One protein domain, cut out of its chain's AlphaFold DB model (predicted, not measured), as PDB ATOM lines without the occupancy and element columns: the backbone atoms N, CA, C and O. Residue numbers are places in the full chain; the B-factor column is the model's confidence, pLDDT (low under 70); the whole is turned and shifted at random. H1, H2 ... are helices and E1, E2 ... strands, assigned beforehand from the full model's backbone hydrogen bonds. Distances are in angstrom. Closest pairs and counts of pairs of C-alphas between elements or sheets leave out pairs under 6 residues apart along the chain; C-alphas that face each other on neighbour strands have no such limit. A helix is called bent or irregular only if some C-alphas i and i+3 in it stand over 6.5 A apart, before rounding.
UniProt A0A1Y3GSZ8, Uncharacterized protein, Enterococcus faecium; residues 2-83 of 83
ATOM      1  N   ILE A   2     -52.958  12.829   3.740       77.88
ATOM      2  CA  ILE A   2     -53.460  13.537   2.548       77.88
ATOM      3  C   ILE A   2     -54.885  14.016   2.846       77.88
ATOM      4  O   ILE A   2     -55.662  13.267   3.432       77.88
ATOM      5  N   THR A   3     -55.190  15.263   2.495       86.25
ATOM      6  CA  THR A   3     -56.539  15.844   2.615       86.25
ATOM      7  C   THR A   3     -57.390  15.514   1.389       86.25
ATOM      8  O   THR A   3     -56.845  15.328   0.302       86.25
ATOM      9  N   ASP A   4     -58.716  15.523   1.522       87.88
ATOM     10  CA  ASP A   4     -59.637  15.276   0.397       87.88
ATOM     11  C   ASP A   4     -59.396  16.241  -0.772       87.88
ATOM     12  O   ASP A   4     -59.398  15.840  -1.933       87.88
ATOM     13  N   LYS A   5     -59.080  17.506  -0.465       88.81
ATOM     14  CA  LYS A   5     -58.702  18.506  -1.470       88.81
ATOM     15  C   LYS A   5     -57.466  18.077  -2.266       88.81
ATOM     16  O   LYS A   5     -57.480  18.126  -3.489       88.81
ATOM     17  N   GLN A   6     -56.416  17.623  -1.581       87.62
ATOM     18  CA  GLN A   6     -55.204  17.128  -2.245       87.62
ATOM     19  C   GLN A   6     -55.476  15.866  -3.066       87.62
ATOM     20  O   GLN A   6     -54.860  15.678  -4.109       87.62
ATOM     21  N   TYR A   7     -56.378  15.000  -2.601       88.75
ATOM     22  CA  TYR A   7     -56.784  13.818  -3.354       88.75
ATOM     23  C   TYR A   7     -57.492  14.199  -4.660       88.75
ATOM     24  O   TYR A   7     -57.138  13.674  -5.712       88.75
ATOM     25  N   SER A   8     -58.423  15.159  -4.608       91.75
ATOM     26  CA  SER A   8     -59.107  15.688  -5.795       91.75
ATOM     27  C   SER A   8     -58.122  16.292  -6.795       91.75
ATOM     28  O   SER A   8     -58.136  15.926  -7.963       91.75
ATOM     29  N   GLU A   9     -57.211  17.152  -6.335       92.81
ATOM     30  CA  GLU A   9     -56.216  17.794  -7.205       92.81
ATOM     31  C   GLU A   9     -55.254  16.774  -7.837       92.81
ATOM     32  O   GLU A   9     -54.865  16.914  -8.995       92.81
ATOM     33  N   LEU A  10     -54.878  15.722  -7.101       92.50
ATOM     34  CA  LEU A  10     -54.078  14.622  -7.644       92.50
ATOM     35  C   LEU A  10     -54.843  13.800  -8.683       92.50
ATOM     36  O   LEU A  10     -54.225  13.343  -9.643       92.50
ATOM     37  N   SER A  11     -56.151  13.611  -8.494       90.69
ATOM     38  CA  SER A  11     -57.022  12.954  -9.470       90.69
ATOM     39  C   SER A  11     -57.103  13.763 -10.765       90.69
ATOM     40  O   SER A  11     -56.944  13.197 -11.844       90.69
ATOM     41  N   ASP A  12     -57.266  15.083 -10.668       91.62
ATOM     42  CA  ASP A  12     -57.294  15.972 -11.835       91.62
ATOM     43  C   ASP A  12     -55.944  15.981 -12.566       91.62
ATOM     44  O   ASP A  12     -55.890  15.930 -13.795       91.62
ATOM     45  N   ALA A  13     -54.838  15.953 -11.817       92.12
ATOM     46  CA  ALA A  13     -53.489  15.928 -12.375       92.12
ATOM     47  C   ALA A  13     -53.175  14.655 -13.187       92.12
ATOM     48  O   ALA A  13     -52.233  14.658 -13.975       92.12
ATOM     49  N   VAL A  14     -53.952  13.570 -13.046       91.25
ATOM     50  CA  VAL A  14     -53.805  12.385 -13.913       91.25
ATOM     51  C   VAL A  14     -54.077  12.745 -15.377       91.25
ATOM     52  O   VAL A  14     -53.400  12.226 -16.261       91.25
ATOM     53  N   TYR A  15     -55.001  13.673 -15.648       90.25
ATOM     54  CA  TYR A  15     -55.337  14.090 -17.014       90.25
ATOM     55  C   TYR A  15     -54.235  14.901 -17.699       90.25
ATOM     56  O   TYR A  15     -54.212  14.990 -18.923       90.25
ATOM     57  N   TRP A  16     -53.281  15.448 -16.943       91.62
ATOM     58  CA  TRP A  16     -52.124  16.144 -17.513       91.62
ATOM     59  C   TRP A  16     -51.168  15.191 -18.245       91.62
ATOM     60  O   TRP A  16     -50.306  15.647 -18.988       91.62
ATOM     61  N   LEU A  17     -51.331  13.875 -18.074       89.88
ATOM     62  CA  LEU A  17     -50.592  12.842 -18.803       89.88
ATOM     63  C   LEU A  17     -51.142  12.583 -20.214       89.88
ATOM     64  O   LEU A  17     -50.468  11.928 -21.012       89.88
ATOM     65  N   ASP A  18     -52.344  13.075 -20.526       88.75
ATOM     66  CA  ASP A  18     -53.039  12.793 -21.780       88.75
ATOM     67  C   ASP A  18     -52.756  13.865 -22.840       88.75
ATOM     68  O   ASP A  18     -53.233  14.991 -22.688       88.75
ATOM     69  N   PRO A  19     -52.089  13.534 -23.965       88.56
ATOM     70  CA  PRO A  19     -51.826  14.478 -25.054       88.56
ATOM     71  C   PRO A  19     -53.072  15.117 -25.675       88.56
ATOM     72  O   PRO A  19     -52.963  16.118 -26.382       88.56
ATOM     73  N   LYS A  20     -54.253  14.519 -25.475       88.56
ATOM     74  CA  LYS A  20     -55.533  15.018 -25.993       88.56
ATOM     75  C   LYS A  20     -56.265  15.920 -25.001       88.56
ATOM     76  O   LYS A  20     -57.261  16.538 -25.381       88.56
ATOM     77  N   HIS A  21     -55.819  15.983 -23.749       88.50
ATOM     78  CA  HIS A  21     -56.431  16.834 -22.740       88.50
ATOM     79  C   HIS A  21     -55.912  18.271 -22.859       88.50
ATOM     80  O   HIS A  21     -54.770  18.511 -23.242       88.50
ATOM     81  N   ARG A  22     -56.759  19.251 -22.520       91.25
ATOM     82  CA  ARG A  22     -56.409  20.681 -22.616       91.25
ATOM     83  C   ARG A  22     -55.179  21.033 -21.777       91.25
ATOM     84  O   ARG A  22     -54.371  21.851 -22.195       91.25
ATOM     85  N   ASP A  23     -55.071  20.396 -20.619       90.62
ATOM     86  CA  ASP A  23     -54.031  20.653 -19.620       90.62
ATOM     87  C   ASP A  23     -52.867  19.656 -19.720       90.62
ATOM     88  O   ASP A  23     -52.229  19.345 -18.720       90.62
ATOM     89  N   TYR A  24     -52.624  19.096 -20.908       91.56
ATOM     90  CA  TYR A  24     -51.506  18.186 -21.135       91.56
ATOM     91  C   TYR A  24     -50.164  18.843 -20.789       91.56
ATOM     92  O   TYR A  24     -49.858  19.941 -21.261       91.56
ATOM     93  N   VAL A  25     -49.342  18.138 -20.015       91.94
ATOM     94  CA  VAL A  25     -47.994  18.559 -19.628       91.94
ATOM     95  C   VAL A  25     -46.998  17.491 -20.098       91.94
ATOM     96  O   VAL A  25     -46.834  16.470 -19.426       91.94
ATOM     97  N   PRO A  26     -46.310  17.694 -21.239       89.56
ATOM     98  CA  PRO A  26     -45.366  16.724 -21.803       89.56
ATOM     99  C   PRO A  26     -44.235  16.316 -20.851       89.56
ATOM    100  O   PRO A  26     -43.704  15.210 -20.935       89.56
ATOM    101  N   GLU A  27     -43.853  17.203 -19.935       91.75
ATOM    102  CA  GLU A  27     -42.786  16.983 -18.963       91.75
ATOM    103  C   GLU A  27     -43.211  16.052 -17.818       91.75
ATOM    104  O   GLU A  27     -42.359  15.602 -17.043       91.75
ATOM    105  N   MET A  28     -44.510  15.759 -17.694       90.19
ATOM    106  CA  MET A  28     -45.089  14.947 -16.631       90.19
ATOM    107  C   MET A  28     -44.831  13.458 -16.862       90.19
ATOM    108  O   MET A  28     -45.639  12.715 -17.406       90.19
ATOM    109  N   GLN A  29     -43.651  13.026 -16.426       92.12
ATOM    110  CA  GLN A  29     -43.137  11.671 -16.606       92.12
ATOM    111  C   GLN A  29     -42.732  11.022 -15.277       92.12
ATOM    112  O   GLN A  29     -42.653  11.673 -14.231       92.12
ATOM    113  N   GLU A  30     -42.455   9.715 -15.305       94.31
ATOM    114  CA  GLU A  30     -41.969   8.996 -14.125       94.31
ATOM    115  C   GLU A  30     -40.724   9.684 -13.543       94.31
ATOM    116  O   GLU A  30     -39.854  10.159 -14.268       94.31
ATOM    117  N   ASN A  31     -40.629   9.717 -12.215       93.62
ATOM    118  CA  ASN A  31     -39.625  10.441 -11.433       93.62
ATOM    119  C   ASN A  31     -39.725  11.971 -11.414       93.62
ATOM    120  O   ASN A  31     -39.002  12.571 -10.609       93.62
ATOM    121  N   LEU A  32     -40.618  12.601 -12.184       94.38
ATOM    122  CA  LEU A  32     -40.866  14.034 -12.041       94.38
ATOM    123  C   LEU A  32     -41.361  14.336 -10.621       94.38
ATOM    124  O   LEU A  32     -42.145  13.583 -10.034       94.38
ATOM    125  N   SER A  33     -40.887  15.453 -10.071       94.25
ATOM    126  CA  SER A  33     -41.418  16.016  -8.836       94.25
ATOM    127  C   SER A  33     -42.225  17.274  -9.132       94.25
ATOM    128  O   SER A  33     -41.769  18.135  -9.878       94.25
ATOM    129  N   PHE A  34     -43.403  17.394  -8.534       91.75
ATOM    130  CA  PHE A  34     -44.331  18.500  -8.764       91.75
ATOM    131  C   PHE A  34     -45.016  18.914  -7.461       91.75
ATOM    132  O   PHE A  34     -45.036  18.156  -6.489       91.75
ATOM    133  N   LYS A  35     -45.532  20.144  -7.410       91.06
ATOM    134  CA  LYS A  35     -46.123  20.725  -6.200       91.06
ATOM    135  C   LYS A  35     -47.636  20.818  -6.339       91.06
ATOM    136  O   LYS A  35     -48.119  21.475  -7.252       91.06
ATOM    137  N   ILE A  36     -48.362  20.248  -5.382       88.25
ATOM    138  CA  ILE A  36     -49.813  20.405  -5.246       88.25
ATOM    139  C   ILE A  36     -50.121  20.904  -3.839       88.25
ATOM    140  O   ILE A  36     -49.684  20.313  -2.848       88.25
ATOM    141  N   ASN A  37     -50.838  22.029  -3.760       86.00
ATOM    142  CA  ASN A  37     -51.306  22.648  -2.515       86.00
ATOM    143  C   ASN A  37     -50.232  22.682  -1.409       86.00
ATOM    144  O   ASN A  37     -50.415  22.199  -0.292       86.00
ATOM    145  N   GLY A  38     -49.041  23.179  -1.758       86.94
ATOM    146  CA  GLY A  38     -47.923  23.309  -0.818       86.94
ATOM    147  C   GLY A  38     -47.061  22.053  -0.627       86.94
ATOM    148  O   GLY A  38     -45.937  22.185  -0.151       86.94
ATOM    149  N   THR A  39     -47.529  20.872  -1.037       87.94
ATOM    150  CA  THR A  39     -46.831  19.590  -0.854       87.94
ATOM    151  C   THR A  39     -46.134  19.163  -2.143       87.94
ATOM    152  O   THR A  39     -46.729  19.196  -3.218       87.94
ATOM    153  N   MET A  40     -44.863  18.770  -2.042       92.25
ATOM    154  CA  MET A  40     -44.131  18.171  -3.159       92.25
ATOM    155  C   MET A  40     -44.490  16.692  -3.277       92.25
ATOM    156  O   MET A  40     -44.501  15.978  -2.277       92.25
ATOM    157  N   TYR A  41     -44.723  16.220  -4.492       92.06
ATOM    158  CA  TYR A  41     -44.978  14.822  -4.822       92.06
ATOM    159  C   TYR A  41     -43.983  14.356  -5.874       92.06
ATOM    160  O   TYR A  41     -43.607  15.134  -6.745       92.06
ATOM    161  N   LYS A  42     -43.577  13.088  -5.803       94.88
ATOM    162  CA  LYS A  42     -42.811  12.404  -6.845       94.88
ATOM    163  C   LYS A  42     -43.705  11.395  -7.550       94.88
ATOM    164  O   LYS A  42     -44.348  10.580  -6.884       94.88
ATOM    165  N   ILE A  43     -43.700  11.413  -8.878       95.06
ATOM    166  CA  ILE A  43     -44.350  10.389  -9.696       95.06
ATOM    167  C   ILE A  43     -43.513   9.113  -9.617       95.06
ATOM    168  O   ILE A  43     -42.338   9.102  -9.990       95.06
ATOM    169  N   LEU A  44     -44.111   8.039  -9.107       95.75
ATOM    170  CA  LEU A  44     -43.455   6.738  -8.979       95.75
ATOM    171  C   LEU A  44     -43.687   5.865 -10.207       95.75
ATOM    172  O   LEU A  44     -42.782   5.156 -10.639       95.75
ATOM    173  N   LYS A  45     -44.911   5.895 -10.735       95.56
ATOM    174  CA  LYS A  45     -45.314   5.072 -11.869       95.56
ATOM    175  C   LYS A  45     -46.450   5.736 -12.626       95.56
ATOM    176  O   LYS A  45     -47.373   6.263 -12.003       95.56
ATOM    177  N   ILE A  46     -46.396   5.640 -13.947       93.75
ATOM    178  CA  ILE A  46     -47.498   5.990 -14.841       93.75
ATOM    179  C   ILE A  46     -47.920   4.723 -15.576       93.75
ATOM    180  O   ILE A  46     -47.084   3.916 -15.998       93.75
ATOM    181  N   LYS A  47     -49.227   4.523 -15.714       91.44
ATOM    182  CA  LYS A  47     -49.780   3.460 -16.544       91.44
ATOM    183  C   LYS A  47     -50.909   4.020 -17.391       91.44
ATOM    184  O   LYS A  47     -51.929   4.444 -16.859       91.44
ATOM    185  N   ASN A  48     -50.721   3.929 -18.700       86.12
ATOM    186  CA  ASN A  48     -51.745   4.233 -19.685       86.12
ATOM    187  C   ASN A  48     -52.213   2.915 -20.298       86.12
ATOM    188  O   ASN A  48     -51.403   2.034 -20.599       86.12
ATOM    189  N   SER A  49     -53.520   2.768 -20.440       80.19
ATOM    190  CA  SER A  49     -54.153   1.630 -21.089       80.19
ATOM    191  C   SER A  49     -54.709   2.055 -22.448       80.19
ATOM    192  O   SER A  49     -55.090   3.208 -22.651       80.19
ATOM    193  N   PHE A  50     -54.739   1.121 -23.400       71.56
ATOM    194  CA  PHE A  50     -55.212   1.374 -24.766       71.56
ATOM    195  C   PHE A  50     -56.720   1.668 -24.843       71.56
ATOM    196  O   PHE A  50     -57.194   2.184 -25.850       71.56
ATOM    197  N   ASP A  51     -57.460   1.358 -23.781       78.25
ATOM    198  CA  ASP A  51     -58.900   1.596 -23.625       78.25
ATOM    199  C   ASP A  51     -59.243   3.004 -23.101       78.25
ATOM    200  O   ASP A  51     -60.411   3.305 -22.860       78.25
ATOM    201  N   GLY A  52     -58.243   3.876 -22.940       73.25
ATOM    202  CA  GLY A  52     -58.429   5.245 -22.458       73.25
ATOM    203  C   GLY A  52     -58.336   5.399 -20.940       73.25
ATOM    204  O   GLY A  52     -58.479   6.518 -20.446       73.25
ATOM    205  N   MET A  53     -58.058   4.329 -20.184       85.31
ATOM    206  CA  MET A  53     -57.778   4.448 -18.751       85.31
ATOM    207  C   MET A  53     -56.341   4.913 -18.499       85.31
ATOM    208  O   MET A  53     -55.386   4.403 -19.089       85.31
ATOM    209  N   GLN A  54     -56.184   5.848 -17.565       87.31
ATOM    210  CA  GLN A  54     -54.891   6.365 -17.124       87.31
ATOM    211  C   GLN A  54     -54.806   6.304 -15.605       87.31
ATOM    212  O   GLN A  54     -55.785   6.541 -14.899       87.31
ATOM    213  N   ALA A  55     -53.630   5.953 -15.099       90.81
ATOM    214  CA  ALA A  55     -53.369   5.866 -13.676       90.81
ATOM    215  C   ALA A  55     -51.972   6.392 -13.358       90.81
ATOM    216  O   ALA A  55     -50.991   6.077 -14.039       90.81
ATOM    217  N   MET A  56     -51.884   7.140 -12.262       93.69
ATOM    218  CA  MET A  56     -50.636   7.686 -11.754       93.69
ATOM    219  C   MET A  56     -50.476   7.334 -10.278       93.69
ATOM    220  O   MET A  56     -51.337   7.636  -9.452       93.69
ATOM    221  N   ALA A  57     -49.346   6.722  -9.937       94.38
ATOM    222  CA  ALA A  57     -48.947   6.502  -8.554       94.38
ATOM    223  C   ALA A  57     -47.971   7.600  -8.118       94.38
ATOM    224  O   ALA A  57     -46.932   7.804  -8.754       94.38
ATOM    225  N   VAL A  58     -48.273   8.269  -7.004       93.31
ATOM    226  CA  VAL A  58     -47.444   9.343  -6.444       93.31
ATOM    227  C   VAL A  58     -47.073   9.070  -4.993       93.31
ATOM    228  O   VAL A  58     -47.820   8.433  -4.251       93.31
ATOM    229  N   ALA A  59     -45.933   9.609  -4.566       92.06
ATOM    230  CA  ALA A  59     -45.562   9.676  -3.159       92.06
ATOM    231  C   ALA A  59     -45.277  11.123  -2.749       92.06
ATOM    232  O   ALA A  59     -44.569  11.825  -3.474       92.06
ATOM    233  N   PRO A  60     -45.779  11.584  -1.589       90.88
ATOM    234  CA  PRO A  60     -45.388  12.881  -1.061       90.88
ATOM    235  C   PRO A  60     -43.900  12.859  -0.693       90.88
ATOM    236  O   PRO A  60     -43.441  12.000   0.064       90.88
ATOM    237  N   ILE A  61     -43.149  13.836  -1.191       88.06
ATOM    238  CA  ILE A  61     -41.801  14.147  -0.722       88.06
ATOM    239  C   ILE A  61     -41.975  14.924   0.579       88.06
ATOM    240  O   ILE A  61     -42.002  16.154   0.624       88.06
ATOM    241  N   VAL A  62     -42.145  14.181   1.664       73.88
ATOM    242  CA  VAL A  62     -42.084  14.764   2.995       73.88
ATOM    243  C   VAL A  62     -40.604  14.991   3.282       73.88
ATOM    244  O   VAL A  62     -39.858  14.029   3.460       73.88
ATOM    245  N   HIS A  63     -40.169  16.252   3.368       58.75
ATOM    246  CA  HIS A  63     -38.958  16.596   4.117       58.75
ATOM    247  C   HIS A  63     -39.249  16.361   5.601       58.75
ATOM    248  O   HIS A  63     -39.292  17.288   6.409       58.75
ATOM    249  N   SER A  64     -39.521  15.113   5.979       49.84
ATOM    250  CA  SER A  64     -39.472  14.764   7.375       49.84
ATOM    251  C   SER A  64     -38.017  14.985   7.750       49.84
ATOM    252  O   SER A  64     -37.092  14.398   7.184       49.84
ATOM    253  N   LYS A  65     -37.795  15.892   8.700       47.78
ATOM    254  CA  LYS A  65     -36.708  15.727   9.649       47.78
ATOM    255  C   LYS A  65     -36.833  14.273  10.077       47.78
ATOM    256  O   LYS A  65     -37.782  13.947  10.777       47.78
ATOM    257  N   LEU A  66     -36.005  13.404   9.496       48.66
ATOM    258  CA  LEU A  66     -36.017  11.980   9.756       48.66
ATOM    259  C   LEU A  66     -35.894  11.869  11.269       48.66
ATOM    260  O   LEU A  66     -34.811  12.077  11.817       48.66
ATOM    261  N   GLU A  67     -37.005  11.652  11.967       46.84
ATOM    262  CA  GLU A  67     -36.926  11.306  13.364       46.84
ATOM    263  C   GLU A  67     -36.176   9.984  13.365       46.84
ATOM    264  O   GLU A  67     -36.659   8.962  12.875       46.84
ATOM    265  N   LYS A  68     -34.929  10.036  13.835       47.88
ATOM    266  CA  LYS A  68     -33.955   8.937  13.871       47.88
ATOM    267  C   LYS A  68     -34.396   7.800  14.814       47.88
ATOM    268  O   LYS A  68     -33.567   7.041  15.303       47.88
ATOM    269  N   ASN A  69     -35.696   7.652  15.054       49.28
ATOM    270  CA  ASN A  69     -36.309   6.717  15.982       49.28
ATOM    271  C   ASN A  69     -36.529   5.319  15.377       49.28
ATOM    272  O   ASN A  69     -37.000   4.423  16.070       49.28
ATOM    273  N   PHE A  70     -36.106   5.068  14.130       52.62
ATOM    274  CA  PHE A  70     -36.004   3.698  13.605       52.62
ATOM    275  C   PHE A  70     -34.908   2.865  14.290       52.62
ATOM    276  O   PHE A  70     -34.940   1.642  14.201       52.62
ATOM    277  N   LYS A  71     -33.965   3.488  15.012       55.12
ATOM    278  CA  LYS A  71     -32.888   2.760  15.705       55.12
ATOM    279  C   LYS A  71     -33.311   2.084  17.016       55.12
ATOM    280  O   LYS A  71     -32.591   1.205  17.474       55.12
ATOM    281  N   ASN A  72     -34.476   2.419  17.585       52.03
ATOM    282  CA  ASN A  72     -34.875   1.930  18.917       52.03
ATOM    283  C   ASN A  72     -36.105   1.010  18.925       52.03
ATOM    284  O   ASN A  72     -36.544   0.591  19.998       52.03
ATOM    285  N   LYS A  73     -36.663   0.644  17.765       52.97
ATOM    286  CA  LYS A  73     -37.775  -0.311  17.731       52.97
ATOM    287  C   LYS A  73     -37.217  -1.733  17.818       52.97
ATOM    288  O   LYS A  73     -36.916  -2.360  16.807       52.97
ATOM    289  N   LYS A  74     -37.030  -2.214  19.051       62.34
ATOM    290  CA  LYS A  74     -36.674  -3.607  19.353       62.34
ATOM    291  C   LYS A  74     -37.676  -4.509  18.629       62.34
ATOM    292  O   LYS A  74     -38.878  -4.402  18.871       62.34
ATOM    293  N   ILE A  75     -37.193  -5.340  17.707       65.88
ATOM    294  CA  ILE A  75     -38.030  -6.320  17.012       65.88
ATOM    295  C   ILE A  75     -38.638  -7.221  18.101       65.88
ATOM    296  O   ILE A  75     -37.875  -7.773  18.901       65.88
ATOM    297  N   PRO A  76     -39.974  -7.343  18.204       58.62
ATOM    298  CA  PRO A  76     -40.572  -8.274  19.143       58.62
ATOM    299  C   PRO A  76     -40.071  -9.681  18.812       58.62
ATOM    300  O   PRO A  76     -40.182 -10.132  17.673       58.62
ATOM    301  N   ALA A  77     -39.525 -10.375  19.811       60.59
ATOM    302  CA  ALA A  77     -38.878 -11.683  19.673       60.59
ATOM    303  C   ALA A  77     -39.796 -12.810  19.140       60.59
ATOM    304  O   ALA A  77     -39.329 -13.919  18.902       60.59
ATOM    305  N   ASN A  78     -41.082 -12.525  18.914       58.97
ATOM    306  CA  ASN A  78     -42.084 -13.472  18.426       58.97
ATOM    307  C   ASN A  78     -42.259 -13.484  16.899       58.97
ATOM    308  O   ASN A  78     -43.130 -14.194  16.405       58.97
ATOM    309  N   PHE A  79     -41.427 -12.776  16.127       57.31
ATOM    310  CA  PHE A  79     -41.336 -12.996  14.676       57.31
ATOM    311  C   PHE A  79     -40.551 -14.285  14.372       57.31
ATOM    312  O   PHE A  79     -39.470 -14.275  13.786       57.31
ATOM    313  N   ARG A  80     -41.092 -15.429  14.797       54.34
ATOM    314  CA  ARG A  80     -40.703 -16.735  14.269       54.34
ATOM    315  C   ARG A  80     -41.624 -17.021  13.092       54.34
ATOM    316  O   ARG A  80     -42.803 -17.298  13.279       54.34
ATOM    317  N   VAL A  81     -41.079 -16.931  11.880       58.56
ATOM    318  CA  VAL A  81     -41.698 -17.544  10.702       58.56
ATOM    319  C   VAL A  81     -41.728 -19.046  10.981       58.56
ATOM    320  O   VAL A  81     -40.672 -19.670  11.104       58.56
ATOM    321  N   LEU A  82     -42.926 -19.597  11.176       54.22
ATOM    322  CA  LEU A  82     -43.146 -21.039  11.161       54.22
ATOM    323  C   LEU A  82     -42.718 -21.535   9.773       54.22
ATOM    324  O   LEU A  82     -43.249 -21.070   8.767       54.22
ATOM    325  N   LYS A  83     -41.681 -22.377   9.749       54.25
ATOM    326  CA  LYS A  83     -41.283 -23.155   8.573       54.25
ATOM    327  C   LYS A  83     -42.248 -24.312   8.375       54.25
ATOM    328  O   LYS A  83     -42.708 -24.844   9.410       54.25
TER     329      LYS A  83
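Overview. This is residues 2 to 83 of the 83 residues of an uncharacterized protein of Enterococcus faecium (UniProt A0A1Y3GSZ8). A strongly twisted sheet of three antiparallel strands, with H1 beside it, makes a small body; residues 64 to 83, with the short H2, stick out as a long tail. The 82 printed residues run H1, E1, E2, E3, H2, mixed in class, with under half in named elements. E1, E2, E3 form a meander, each strand the antiparallel neighbour of the one before. The whole is extended, radius of gyration of the C-alphas 18.4 A, spanning 56 by 36 by 23 A.

Arrangement. Begin at inner strand E2, residues 39 to 48, which bends by 61 degrees at residue 44. Edge strands E1, residues 33 to 36, and E3, residues 54 to 60, each form a hairpin with it; N 34 and O 41, 2.9 A, and N 42 and O 59, 2.8 A, are within hydrogen-bond range. H1, residues 4 to 17, is at the sheet's level, height 2.9 A; its closest C-alphas to E3 are Val 14 and Met 56, 6.1 A. H1 has 7 of 10 O i to N i+4 pairs within range; H2, residues 68 to 71, is too short for one and not on the sheet.

Along the chain. Find C-alpha 4 at (-59.637, 15.276, 0.397), where H1 begins its 21.4 A; E2 covers 24.8 A. H2 ends at C-alpha 71, (-32.888, 2.760, 15.705), only just irregular: C-alphas 68 and 71 are 6.53 A apart.

Size, cuts and confidence. The C-alphas farthest apart, Arg 22 and Ala 77, are 56.1 A apart. The printed part has no cut; H1 to E1 is a long link. Residues 63 to 83 have pLDDT under 70.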